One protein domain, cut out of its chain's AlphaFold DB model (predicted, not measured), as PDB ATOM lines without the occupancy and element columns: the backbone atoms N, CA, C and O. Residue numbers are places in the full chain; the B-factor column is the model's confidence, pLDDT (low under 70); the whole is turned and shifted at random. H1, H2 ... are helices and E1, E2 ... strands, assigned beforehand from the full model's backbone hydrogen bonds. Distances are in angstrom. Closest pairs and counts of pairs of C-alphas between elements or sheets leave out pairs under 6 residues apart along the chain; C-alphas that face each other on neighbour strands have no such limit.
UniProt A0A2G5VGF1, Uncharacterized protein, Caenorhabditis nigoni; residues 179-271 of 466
ATOM      1  N   GLU A 179     166.952 223.556 263.379       92.88
ATOM      2  CA  GLU A 179     165.854 223.033 262.562       92.88
ATOM      3  C   GLU A 179     166.364 222.462 261.237       92.88
ATOM      4  O   GLU A 179     165.883 221.425 260.787       92.88
ATOM      5  N   HIS A 180     167.350 223.110 260.609       89.69
ATOM      6  CA  HIS A 180     167.943 222.600 259.375       89.69
ATOM      7  C   HIS A 180     168.636 221.258 259.611       89.69
ATOM      8  O   HIS A 180     168.395 220.319 258.860       89.69
ATOM      9  N   VAL A 181     169.454 221.147 260.662       91.56
ATOM     10  CA  VAL A 181     170.210 219.917 260.946       91.56
ATOM     11  C   VAL A 181     169.297 218.784 261.413       91.56
ATOM     12  O   VAL A 181     169.508 217.637 261.036       91.56
ATOM     13  N   GLU A 182     168.251 219.073 262.185       92.00
ATOM     14  CA  GLU A 182     167.287 218.054 262.627       92.00
ATOM     15  C   GLU A 182     166.463 217.461 261.476       92.00
ATOM     16  O   GLU A 182     166.121 216.283 261.524       92.00
ATOM     17  N   ASN A 183     166.185 218.243 260.429       91.38
ATOM     18  CA  ASN A 183     165.460 217.778 259.242       91.38
ATOM     19  C   ASN A 183     166.351 217.045 258.219       91.38
ATOM     20  O   ASN A 183     165.844 216.525 257.225       91.38
ATOM     21  N   MET A 184     167.670 217.018 258.430       93.50
ATOM     22  CA  MET A 184     168.611 216.297 257.572       93.50
ATOM     23  C   MET A 184     168.563 214.788 257.821       93.50
ATOM     24  O   MET A 184     168.315 214.323 258.934       93.50
ATOM     25  N   SER A 185     168.879 214.013 256.783       91.94
ATOM     26  CA  SER A 185     169.130 212.581 256.944       91.94
ATOM     27  C   SER A 185     170.374 212.339 257.812       91.94
ATOM     28  O   SER A 185     171.268 213.182 257.873       91.94
ATOM     29  N   GLU A 186     170.496 211.165 258.440       88.88
ATOM     30  CA  GLU A 186     171.692 210.812 259.228       88.88
ATOM     31  C   GLU A 186     172.984 210.896 258.391       88.88
ATOM     32  O   GLU A 186     174.027 211.338 258.879       88.88
ATOM     33  N   LYS A 187     172.903 210.551 257.098       89.50
ATOM     34  CA  LYS A 187     174.012 210.672 256.143       89.50
ATOM     35  C   LYS A 187     174.445 212.128 255.959       89.50
ATOM     36  O   LYS A 187     175.643 212.409 255.968       89.50
ATOM     37  N   ASP A 188     173.494 213.048 255.832       91.62
ATOM     38  CA  ASP A 188     173.780 214.478 255.676       91.62
ATOM     39  C   ASP A 188     174.279 215.097 256.985       91.62
ATOM     40  O   ASP A 188     175.253 215.847 256.979       91.62
ATOM     41  N   GLN A 189     173.708 214.708 258.128       92.81
ATOM     42  CA  GLN A 189     174.224 215.115 259.437       92.81
ATOM     43  C   GLN A 189     175.678 214.663 259.633       92.81
ATOM     44  O   GLN A 189     176.498 215.431 260.131       92.81
ATOM     45  N   ARG A 190     176.038 213.449 259.195       92.06
ATOM     46  CA  ARG A 190     177.425 212.957 259.240       92.06
ATOM     47  C   ARG A 190     178.360 213.773 258.339       92.06
ATOM     48  O   ARG A 190     179.502 214.021 258.720       92.06
ATOM     49  N   ARG A 191     177.892 214.240 257.174       91.12
ATOM     50  CA  ARG A 191     178.660 215.175 256.326       91.12
ATOM     51  C   ARG A 191     178.906 216.506 257.036       91.12
ATOM     52  O   ARG A 191     180.019 217.019 256.974       91.12
ATOM     53  N   VAL A 192     177.915 217.018 257.766       93.25
ATOM     54  CA  VAL A 192     178.072 218.220 258.601       93.25
ATOM     55  C   VAL A 192     179.088 217.990 259.727       93.25
ATOM     56  O   VAL A 192     179.950 218.843 259.932       93.25
ATOM     57  N   VAL A 193     179.062 216.836 260.412       94.00
ATOM     58  CA  VAL A 193     180.091 216.479 261.416       94.00
ATOM     59  C   VAL A 193     181.489 216.489 260.807       94.00
ATOM     60  O   VAL A 193     182.390 217.097 261.381       94.00
ATOM     61  N   ASN A 194     181.667 215.860 259.643       92.00
ATOM     62  CA  ASN A 194     182.949 215.852 258.937       92.00
ATOM     63  C   ASN A 194     183.413 217.272 258.591       92.00
ATOM     64  O   ASN A 194     184.571 217.604 258.827       92.00
ATOM     65  N   ALA A 195     182.509 218.122 258.098       92.06
ATOM     66  CA  ALA A 195     182.831 219.508 257.778       92.06
ATOM     67  C   ALA A 195     183.281 220.289 259.024       92.06
ATOM     68  O   ALA A 195     184.310 220.954 258.980       92.06
ATOM     69  N   PHE A 196     182.594 220.151 260.165       92.94
ATOM     70  CA  PHE A 196     183.058 220.743 261.426       92.94
ATOM     71  C   PHE A 196     184.412 220.186 261.876       92.94
ATOM     72  O   PHE A 196     185.251 220.942 262.364       92.94
ATOM     73  N   TYR A 197     184.640 218.884 261.729       89.06
ATOM     74  CA  TYR A 197     185.891 218.243 262.132       89.06
ATOM     75  C   TYR A 197     187.095 218.752 261.325       89.06
ATOM     76  O   TYR A 197     188.168 218.957 261.886       89.06
ATOM     77  N   GLU A 198     186.911 218.996 260.027       87.44
ATOM     78  CA  GLU A 198     187.973 219.447 259.117       87.44
ATOM     79  C   GLU A 198     188.104 220.980 259.037       87.44
ATOM     80  O   GLU A 198     189.063 221.495 258.456       87.44
ATOM     81  N   SER A 199     187.158 221.707 259.637       87.31
ATOM     82  CA  SER A 199     187.108 223.170 259.635       87.31
ATOM     83  C   SER A 199     188.152 223.840 260.538       87.31
ATOM     84  O   SER A 199     188.863 223.215 261.328       87.31
ATOM     85  N   ASN A 200     188.232 225.169 260.434       85.19
ATOM     86  CA  ASN A 200     189.025 225.995 261.338       85.19
ATOM     87  C   ASN A 200     188.499 225.884 262.795       85.19
ATOM     88  O   ASN A 200     187.286 225.771 262.995       85.19
ATOM     89  N   PRO A 201     189.369 225.996 263.823       85.75
ATOM     90  CA  PRO A 201     188.979 226.041 265.236       85.75
ATOM     91  C   PRO A 201     187.748 226.898 265.573       85.75
ATOM     92  O   PRO A 201     186.951 226.514 266.423       85.75
ATOM     93  N   ARG A 202     187.537 228.031 264.894       82.56
ATOM     94  CA  ARG A 202     186.352 228.895 265.063       82.56
ATOM     95  C   ARG A 202     185.041 228.159 264.845       82.56
ATOM     96  O   ARG A 202     184.103 228.322 265.619       82.56
ATOM     97  N   HIS A 203     184.983 227.357 263.789       88.06
ATOM     98  CA  HIS A 203     183.812 226.560 263.455       88.06
ATOM     99  C   HIS A 203     183.742 225.327 264.356       88.06
ATOM    100  O   HIS A 203     182.674 225.037 264.895       88.06
ATOM    101  N   LYS A 204     184.882 224.667 264.620       87.94
ATOM    102  CA  LYS A 204     184.965 223.528 265.553       87.94
ATOM    103  C   LYS A 204     184.409 223.874 266.944       87.94
ATOM    104  O   LYS A 204     183.667 223.085 267.527       87.94
ATOM    105  N   PHE A 205     184.719 225.064 267.460       88.94
ATOM    106  CA  PHE A 205     184.313 225.528 268.791       88.94
ATOM    107  C   PHE A 205     183.138 226.509 268.787       88.94
ATOM    108  O   PHE A 205     182.937 227.222 269.771       88.94
ATOM    109  N   LYS A 206     182.336 226.525 267.715       90.38
ATOM    110  CA  LYS A 206     181.124 227.347 267.601       90.38
ATOM    111  C   LYS A 206     180.274 227.257 268.871       90.38
ATOM    112  O   LYS A 206     179.905 226.161 269.299       90.38
ATOM    113  N   GLU A 207     179.956 228.403 269.472       90.88
ATOM    114  CA  GLU A 207     179.215 228.488 270.739       90.88
ATOM    115  C   GLU A 207     177.710 228.247 270.579       90.88
ATOM    116  O   GLU A 207     177.049 227.786 271.509       90.88
ATOM    117  N   SER A 208     177.159 228.544 269.406       93.19
ATOM    118  CA  SER A 208     175.739 228.379 269.117       93.19
ATOM    119  C   SER A 208     175.425 226.992 268.570       93.19
ATOM    120  O   SER A 208     176.229 226.356 267.889       93.19
ATOM    121  N   TYR A 209     174.212 226.527 268.856       94.56
ATOM    122  CA  TYR A 209     173.671 225.358 268.184       94.56
ATOM    123  C   TYR A 209     173.436 225.643 266.690       94.56
ATOM    124  O   TYR A 209     173.029 226.755 266.344       94.56
ATOM    125  N   PRO A 210     173.617 224.649 265.810       94.75
ATOM    126  CA  PRO A 210     174.154 223.321 266.085       94.75
ATOM    127  C   PRO A 210     175.692 223.346 266.136       94.75
ATOM    128  O   PRO A 210     176.326 224.118 265.413       94.75
ATOM    129  N   PHE A 211     176.289 222.485 266.963       95.12
ATOM    130  CA  PHE A 211     177.746 222.357 267.089       95.12
ATOM    131  C   PHE A 211     178.190 220.896 267.171       95.12
ATOM    132  O   PHE A 211     177.418 220.026 267.571       95.12
ATOM    133  N   MET A 212     179.444 220.635 266.814       94.75
ATOM    134  CA  MET A 212     180.044 219.305 266.886       94.75
ATOM    135  C   MET A 212     180.677 219.051 268.261       94.75
ATOM    136  O   MET A 212     181.175 219.967 268.925       94.75
ATOM    137  N   VAL A 213     180.611 217.798 268.703       95.25
ATOM    138  CA  VAL A 213     181.240 217.290 269.923       95.25
ATOM    139  C   VAL A 213     181.963 215.994 269.603       95.25
ATOM    140  O   VAL A 213     181.522 215.209 268.767       95.25
ATOM    141  N   GLU A 214     183.055 215.763 270.319       94.25
ATOM    142  CA  GLU A 214     183.807 214.519 270.294       94.25
ATOM    143  C   GLU A 214     183.897 213.891 271.688       94.25
ATOM    144  O   GLU A 214     183.782 214.581 272.710       94.25
ATOM    145  N   GLY A 215     184.087 212.572 271.744       92.88
ATOM    146  CA  GLY A 215     184.292 211.900 273.018       92.88
ATOM    147  C   GLY A 215     184.646 210.421 272.953       92.88
ATOM    148  O   GLY A 215     184.412 209.721 271.969       92.88
ATOM    149  N   MET A 216     185.193 209.949 274.073       91.25
ATOM    150  CA  MET A 216     185.599 208.561 274.292       91.25
ATOM    151  C   MET A 216     184.407 207.708 274.730       91.25
ATOM    152  O   MET A 216     183.714 208.050 275.692       91.25
ATOM    153  N   ILE A 217     184.208 206.572 274.066       89.38
ATOM    154  CA  ILE A 217     183.138 205.610 274.336       89.38
ATOM    155  C   ILE A 217     183.572 204.645 275.444       89.38
ATOM    156  O   ILE A 217     184.622 204.007 275.364       89.38
ATOM    157  N   GLN A 218     182.724 204.464 276.456       84.56
ATOM    158  CA  GLN A 218     182.873 203.396 277.437       84.56
ATOM    159  C   GLN A 218     182.228 202.103 276.920       84.56
ATOM    160  O   GLN A 218     181.006 202.002 276.848       84.56
ATOM    161  N   LYS A 219     183.059 201.103 276.595       70.06
ATOM    162  CA  LYS A 219     182.623 199.835 275.980       70.06
ATOM    163  C   LYS A 219     181.822 198.913 276.911       70.06
ATOM    164  O   LYS A 219     181.027 198.123 276.421       70.06
ATOM    165  N   ASP A 220     181.981 199.045 278.227       62.44
ATOM    166  CA  ASP A 220     181.391 198.123 279.216       62.44
ATOM    167  C   ASP A 220     179.974 198.517 279.691       62.44
ATOM    168  O   ASP A 220     179.527 198.084 280.758       62.44
ATOM    169  N   PHE A 221     179.268 199.394 278.970       60.28
ATOM    170  CA  PHE A 221     177.913 199.805 279.348       60.28
ATOM    171  C   PHE A 221     176.869 198.867 278.714       60.28
ATOM    172  O   PHE A 221     176.763 198.784 277.500       60.28
ATOM    173  N   GLU A 222     176.108 198.142 279.541       56.75
ATOM    174  CA  GLU A 222     175.213 197.034 279.134       56.75
ATOM    175  C   GLU A 222     173.822 197.472 278.622       56.75
ATOM    176  O   GLU A 222     172.875 196.688 278.647       56.75
ATOM    177  N   ASN A 223     173.673 198.707 278.145       65.06
ATOM    178  CA  ASN A 223     172.409 199.192 277.582       65.06
ATOM    179  C   ASN A 223     172.566 199.445 276.074       65.06
ATOM    180  O   ASN A 223     173.682 199.578 275.588       65.06
ATOM    181  N   ASN A 224     171.457 199.631 275.351       76.62
ATOM    182  CA  ASN A 224     171.462 200.117 273.956       76.62
ATOM    183  C   ASN A 224     172.057 201.538 273.789       76.62
ATOM    184  O   ASN A 224     172.042 202.083 272.688       76.62
ATOM    185  N   ASP A 225     172.558 202.139 274.872       87.38
ATOM    186  CA  ASP A 225     173.184 203.452 274.887       87.38
ATOM    187  C   ASP A 225     174.687 203.317 275.132       87.38
ATOM    188  O   ASP A 225     175.134 202.591 276.022       87.38
ATOM    189  N   LEU A 226     175.468 204.125 274.429       88.94
ATOM    190  CA  LEU A 226     176.878 204.343 274.695       88.94
ATOM    191  C   LEU A 226     177.048 205.452 275.722       88.94
ATOM    192  O   LEU A 226     176.564 206.571 275.541       88.94
ATOM    193  N   LYS A 227     177.804 205.174 276.783       90.00
ATOM    194  CA  LYS A 227     178.282 206.223 277.682       90.00
ATOM    195  C   LYS A 227     179.524 206.874 277.077       90.00
ATOM    196  O   LYS A 227     180.505 206.185 276.806       90.00
ATOM    197  N   VAL A 228     179.483 208.190 276.892       90.81
ATOM    198  CA  VAL A 228     180.541 208.962 276.227       90.81
ATOM    199  C   VAL A 228     181.087 210.025 277.172       90.81
ATOM    200  O   VAL A 228     180.321 210.728 277.836       90.81
ATOM    201  N   TYR A 229     182.412 210.135 277.241       89.88
ATOM    202  CA  TYR A 229     183.116 211.191 277.967       89.88
ATOM    203  C   TYR A 229     183.583 212.263 276.990       89.88
ATOM    204  O   TYR A 229     184.387 211.980 276.104       89.88
ATOM    205  N   THR A 230     183.090 213.482 277.173       91.50
ATOM    206  CA  THR A 230     183.373 214.634 276.311       91.50
ATOM    207  C   THR A 230     183.958 215.774 277.142       91.50
ATOM    208  O   THR A 230     183.577 215.960 278.302       91.50
ATOM    209  N   SER A 231     184.845 216.572 276.550       89.38
ATOM    210  CA  SER A 231     185.368 217.788 277.186       89.38
ATOM    211  C   SER A 231     184.307 218.895 277.293       89.38
ATOM    212  O   SER A 231     184.307 219.664 278.252       89.38
ATOM    213  N   ARG A 232     183.369 218.955 276.336       92.44
ATOM    214  CA  ARG A 232     182.360 220.024 276.214       92.44
ATOM    215  C   ARG A 232     181.046 219.761 276.954       92.44
ATOM    216  O   ARG A 232     180.450 220.698 277.480       92.44
ATOM    217  N   LEU A 233     180.563 218.516 276.973       92.12
ATOM    218  CA  LEU A 233     179.285 218.128 277.599       92.12
ATOM    219  C   LEU A 233     179.464 217.299 278.881       92.12
ATOM    220  O   LEU A 233     178.477 216.969 279.536       92.12
ATOM    221  N   GLY A 234     180.697 216.935 279.242       89.25
ATOM    222  CA  GLY A 234     180.967 215.993 280.323       89.25
ATOM    223  C   GLY A 234     180.588 214.560 279.941       89.25
ATOM    224  O   GLY A 234     180.799 214.132 278.802       89.25
ATOM    225  N   SER A 235     180.057 213.798 280.903       89.06
ATOM    226  CA  SER A 235     179.605 212.422 280.672       89.06
ATOM    227  C   SER A 235     178.138 212.393 280.252       89.06
ATOM    228  O   SER A 235     177.264 212.806 281.012       89.06
ATOM    229  N   ILE A 236     177.876 211.861 279.061       91.81
ATOM    230  CA  ILE A 236     176.534 211.741 278.484       91.81
ATOM    231  C   ILE A 236     176.254 210.304 278.037       91.81
ATOM    232  O   ILE A 236     177.139 209.444 278.054       91.81
ATOM    233  N   LYS A 237     175.013 210.058 277.619       92.06
ATOM    234  CA  LYS A 237     174.607 208.838 276.922       92.06
ATOM    235  C   LYS A 237     174.112 209.192 275.525       92.06
ATOM    236  O   LYS A 237     173.368 210.159 275.383       92.06
ATOM    237  N   ILE A 238     174.517 208.411 274.535       92.69
ATOM    238  CA  ILE A 238     174.045 208.497 273.147       92.69
ATOM    239  C   ILE A 238     173.540 207.115 272.710       92.69
ATOM    240  O   ILE A 238     174.011 206.125 273.266       92.69
ATOM    241  N   PRO A 239     172.622 207.005 271.740       90.44
ATOM    242  CA  PRO A 239     172.223 205.701 271.206       90.44
ATOM    243  C   PRO A 239     173.413 204.975 270.554       90.44
ATOM    244  O   PRO A 239     174.219 205.606 269.869       90.44
ATOM    245  N   ASP A 240     173.524 203.653 270.733       90.00
ATOM    246  CA  ASP A 240     174.511 202.847 270.001       90.00
ATOM    247  C   ASP A 240     174.034 202.593 268.565       90.00
ATOM    248  O   ASP A 240     173.306 201.640 268.283       90.00
ATOM    249  N   THR A 241     174.436 203.472 267.647       89.94
ATOM    250  CA  THR A 241     174.126 203.360 266.210       89.94
ATOM    251  C   THR A 241     175.240 202.686 265.405       89.94
ATOM    252  O   THR A 241     175.202 202.686 264.174       89.94
ATOM    253  N   ARG A 242     176.248 202.101 266.070       90.31
ATOM    254  CA  ARG A 242     177.392 201.479 265.388       90.31
ATOM    255  C   ARG A 242     176.952 200.288 264.550       90.31
ATOM    256  O   ARG A 242     176.254 199.383 265.007       90.31
ATOM    257  N   SER A 243     177.460 200.233 263.326       88.06
ATOM    258  CA  SER A 243     177.367 199.031 262.502       88.06
ATOM    259  C   SER A 243     178.232 197.894 263.074       88.06
ATOM    260  O   SER A 243     179.136 198.107 263.887       88.06
ATOM    261  N   ARG A 244     177.991 196.645 262.646       84.69
ATOM    262  CA  ARG A 244     178.714 195.462 263.169       84.69
ATOM    263  C   ARG A 244     180.242 195.592 263.055       84.69
ATOM    264  O   ARG A 244     180.960 195.147 263.948       84.69
ATOM    265  N   ASN A 245     180.732 196.222 261.990       86.31
ATOM    266  CA  ASN A 245     182.149 196.505 261.734       86.31
ATOM    267  C   ASN A 245     182.714 197.667 262.573       86.31
ATOM    268  O   ASN A 245     183.927 197.745 262.756       86.31
ATOM    269  N   GLU A 246     181.866 198.535 263.124       87.06
ATOM    270  CA  GLU A 246     182.268 199.682 263.947       87.06
ATOM    271  C   GLU A 246     182.266 199.367 265.448       87.06
ATOM    272  O   GLU A 246     182.739 200.171 266.240       87.06
ATOM    273  N   THR A 247     181.828 198.185 265.876       82.69
ATOM    274  CA  THR A 247     181.790 197.783 267.302       82.69
ATOM    275  C   THR A 247     183.144 197.870 268.023       82.69
ATOM    276  O   THR A 247     183.202 198.043 269.242       82.69
ATOM    277  N   SER A 248     184.251 197.794 267.275       84.44
ATOM    278  CA  SER A 248     185.614 197.929 267.806       84.44
ATOM    279  C   SER A 248     186.058 199.377 268.057       84.44
ATOM    280  O   SER A 248     187.043 199.582 268.776       84.44
ATOM    281  N   THR A 249     185.343 200.365 267.512       89.88
ATOM    282  CA  THR A 249     185.607 201.798 267.724       89.88
ATOM    283  C   THR A 249     185.428 202.176 269.190       89.88
ATOM    284  O   THR A 249     184.650 201.565 269.930       89.88
ATOM    285  N   ASP A 250     186.216 203.146 269.635       88.56
ATOM    286  CA  ASP A 250     186.209 203.665 271.003       88.56
ATOM    287  C   ASP A 250     186.062 205.187 271.055       88.56
ATOM    288  O   ASP A 250     186.101 205.766 272.135       88.56
ATOM    289  N   TYR A 251     185.828 205.835 269.918       92.88
ATOM    290  CA  TYR A 251     185.680 207.277 269.833       92.88
ATOM    291  C   TYR A 251     184.536 207.653 268.900       92.88
ATOM    292  O   TYR A 251     184.244 206.933 267.941       92.88
ATOM    293  N   VAL A 252     183.874 208.770 269.190       94.69
ATOM    294  CA  VAL A 252     182.741 209.258 268.402       94.69
ATOM    295  C   VAL A 252     182.792 210.770 268.240       94.69
ATOM    296  O   VAL A 252     183.058 211.493 269.200       94.69
ATOM    297  N   TYR A 253     182.478 211.230 267.033       95.75
ATOM    298  CA  TYR A 253     182.130 212.612 266.721       95.75
ATOM    299  C   TYR A 253     180.641 212.675 266.392       95.75
ATOM    300  O   TYR A 253     180.110 211.780 265.735       95.75
ATOM    301  N   PHE A 254     179.946 213.703 266.859       96.50
ATOM    302  CA  PHE A 254     178.508 213.836 266.642       96.50
ATOM    303  C   PHE A 254     178.074 215.299 266.696       96.50
ATOM    304  O   PHE A 254     178.719 216.140 267.325       96.50
ATOM    305  N   MET A 255     176.961 215.600 266.035       95.81
ATOM    306  CA  MET A 255     176.297 216.892 266.139       95.81
ATOM    307  C   MET A 255     175.427 216.954 267.384       95.81
ATOM    308  O   MET A 255     174.759 215.988 267.759       95.81
ATOM    309  N   VAL A 256     175.362 218.148 267.959       96.44
ATOM    310  CA  VAL A 256     174.373 218.536 268.955       96.44
ATOM    311  C   VAL A 256     173.523 219.641 268.346       96.44
ATOM    312  O   VAL A 256     174.025 220.736 268.081       96.44
ATOM    313  N   SER A 257     172.242 219.358 268.120       94.69
ATOM    314  CA  SER A 257     171.312 220.322 267.515       94.69
ATOM    315  C   SER A 257     170.636 221.198 268.561       94.69
ATOM    316  O   SER A 257     170.441 222.385 268.334       94.69
ATOM    317  N   ARG A 258     170.309 220.629 269.725       94.31
ATOM    318  CA  ARG A 258     169.733 221.304 270.901       94.31
ATOM    319  C   ARG A 258     170.134 220.529 272.167       94.31
ATOM    320  O   ARG A 258     170.665 219.421 272.044       94.31
ATOM    321  N   PRO A 259     169.907 221.050 273.390       94.81
ATOM    322  CA  PRO A 259     170.206 220.303 274.611       94.81
ATOM    323  C   PRO A 259     169.563 218.907 274.606       94.81
ATOM    324  O   PRO A 259     168.344 218.785 274.521       94.81
ATOM    325  N   GLY A 260     170.387 217.859 274.681       92.56
ATOM    326  CA  GLY A 260     169.939 216.460 274.690       92.56
ATOM    327  C   GLY A 260     169.566 215.865 273.325       92.56
ATOM    328  O   GLY A 260     169.163 214.707 273.281       92.56
ATOM    329  N   VAL A 261     169.707 216.614 272.226       94.62
ATOM    330  CA  VAL A 261     169.410 216.142 270.864       94.62
ATOM    331  C   VAL A 261     170.718 215.944 270.102       94.62
ATOM    332  O   VAL A 261     171.412 216.916 269.790       94.62
ATOM    333  N   TYR A 262     171.045 214.681 269.818       95.06
ATOM    334  CA  TYR A 262     172.305 214.253 269.201       95.06
ATOM    335  C   TYR A 262     172.055 213.560 267.856       95.06
ATOM    336  O   TYR A 262     171.065 212.843 267.717       95.06
ATOM    337  N   GLY A 263     172.959 213.735 266.890       94.25
ATOM    338  CA  GLY A 263     172.840 213.120 265.564       94.25
ATOM    339  C   GLY A 263     174.148 213.112 264.772       94.25
ATOM    340  O   GLY A 263     175.179 213.581 265.250       94.25
ATOM    341  N   GLY A 264     174.112 212.574 263.551       94.12
ATOM    342  CA  GLY A 264     175.263 212.553 262.638       94.12
ATOM    343  C   GLY A 264     176.480 211.774 263.142       94.12
ATOM    344  O   GLY A 264     177.606 212.205 262.915       94.12
ATOM    345  N   PHE A 265     176.279 210.659 263.847       95.00
ATOM    346  CA  PHE A 265     177.360 209.926 264.509       95.00
ATOM    347  C   PHE A 265     178.440 209.433 263.530       95.00
ATOM    348  O   PHE A 265     178.167 208.764 262.531       95.00
ATOM    349  N   LEU A 266     179.692 209.734 263.861       93.94
ATOM    350  CA  LEU A 266     180.893 209.266 263.184       93.94
ATOM    351  C   LEU A 266     181.762 208.516 264.193       93.94
ATOM    352  O   LEU A 266     182.345 209.122 265.090       93.94
ATOM    353  N   TYR A 267     181.854 207.200 264.027       93.19
ATOM    354  CA  TYR A 267     182.629 206.333 264.908       93.19
ATOM    355  C   TYR A 267     184.020 206.065 264.349       93.19
ATOM    356  O   TYR A 267     184.168 205.607 263.215       93.19
ATOM    357  N   GLU A 268     185.041 206.292 265.168       91.69
ATOM    358  CA  GLU A 268     186.437 206.098 264.795       91.69
ATOM    359  C   GLU A 268     187.247 205.486 265.946       91.69
ATOM    360  O   GLU A 268     186.762 205.255 267.059       91.69
ATOM    361  N   LYS A 269     188.513 205.175 265.666       89.25
ATOM    362  CA  LYS A 269     189.475 204.943 266.740       89.25
ATOM    363  C   LYS A 269     189.860 206.280 267.354       89.25
ATOM    364  O   LYS A 269     189.930 207.286 266.652       89.25
ATOM    365  N   HIS A 270     190.145 206.259 268.645       88.88
ATOM    366  CA  HIS A 270     190.641 207.416 269.371       88.88
ATOM    367  C   HIS A 270     191.827 208.105 268.663       88.88
ATOM    368  O   HIS A 270     192.638 207.439 268.005       88.88
ATOM    369  N   PRO A 271     191.950 209.439 268.796       88.62
ATOM    370  CA  PRO A 271     193.025 210.188 268.163       88.62
ATOM    371  C   PRO A 271     194.393 209.802 268.747       88.62
ATOM    372  O   PRO A 271     194.463 209.351 269.887       88.62
TER     373      PRO A 271
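What this domain is: This is residues 179 to 271 of the 466 residues of an uncharacterized protein of Caenorhabditis nigoni (UniProt A0A2G5VGF1). A five-stranded sheet is curled like part of a barrel and folded into two leaves, E3 and E2 facing E4 and E5, with E1 as the hinge. H2, the longest helix, packs across E5, E4 and E1, on the side of the E4 and E5 leaf away from E3 and E2, while short H1 and H3 lie out near its two ends. The printed part has 93 residues, with named elements in the order H1 H2 H3 E1 E2 E3 E4 E5; the sheet runs E3 E2 E1 E4 E5, antiparallel throughout, and the class is mixed, helices and strands. The whole is compact, with a radius of gyration of the C-alphas of 12.5 A, and rounded, spanning 34 by 26 by 23 A.

How they stand to each other: The strongly twisted sheet holds E1, residues 211 to 218, E2, residues 225 to 230, E3, residues 234 to 239, E4, residues 251 to 258, and E5, residues 261 to 268. E1, E2 and E3 form a meander, each strand the antiparallel neighbour of the one before; with E4, antiparallel neighbour of E1, they make a Greek key, four strands in a row with the first beside the fourth. E1 is staggered: residues 211 to 216 pair with E4, where N 213 and O 254 are 2.9 A apart, and residues 216 to 218 with E2, where N 218 and O 227 are 2.8 A apart, these pairs within hydrogen-bond range. So are N 228 and O 236 of hairpin E2 and E3, at 2.9 A, and N 253 and O 266 of hairpin E4 and E5, at 2.9 A. The closest C-alphas of edge strands E3 and E5, those of Ile 238 and Tyr 262, are 7.2 A apart. E5 bends by 61 degrees at residue 264. H2, residues 186 to 198, is on the sheet at a height of 7.7 A, across the strands at 71 degrees to E4 on the local plane; its closest C-alpha pair with E5 is Arg 190 and Gly 264, 4.0 A. It lies over E4, E5 and, only just, E1, on which 3 of its C-alphas fall. H1, residues 179 to 182, is on the sheet at a height of 8.7 A, only just over E4, on which 3 of its C-alphas fall; its closest C-alpha pair with E4 is Val 181 and Ser 257, 6.7 A. H3, residues 201 to 204, only grazes the sheet with residues 203 to 204. With residues 196 to 197 alone, H2 only just touches H3, only at the corner, with 3 pairs of C-alphas within 8 A, the closest being Phe 196 and Lys 204, 5.3 A. In H2 every O i to N i+4 pair is within hydrogen-bond range; H1 and H3 are too short for such a pair.

Where its parts are: H1 begins at C-alpha 179, (165.854, 223.033, 262.562). H2 measures 18.4 A, E1 22.2 A, E4 21.3 A and E5 20.7 A from first to last C-alpha; E5 ends at C-alpha 268, (186.437, 206.098, 264.795).

The domain as a whole: The C-alphas farthest apart, those of Asn 200 and Glu 222, are 36.7 A apart. The printed part has no cut, and the link E3 to E4, 11 residues, is long. The mean pLDDT of the printed part is 89.4; residues 220 to 223 are under 70.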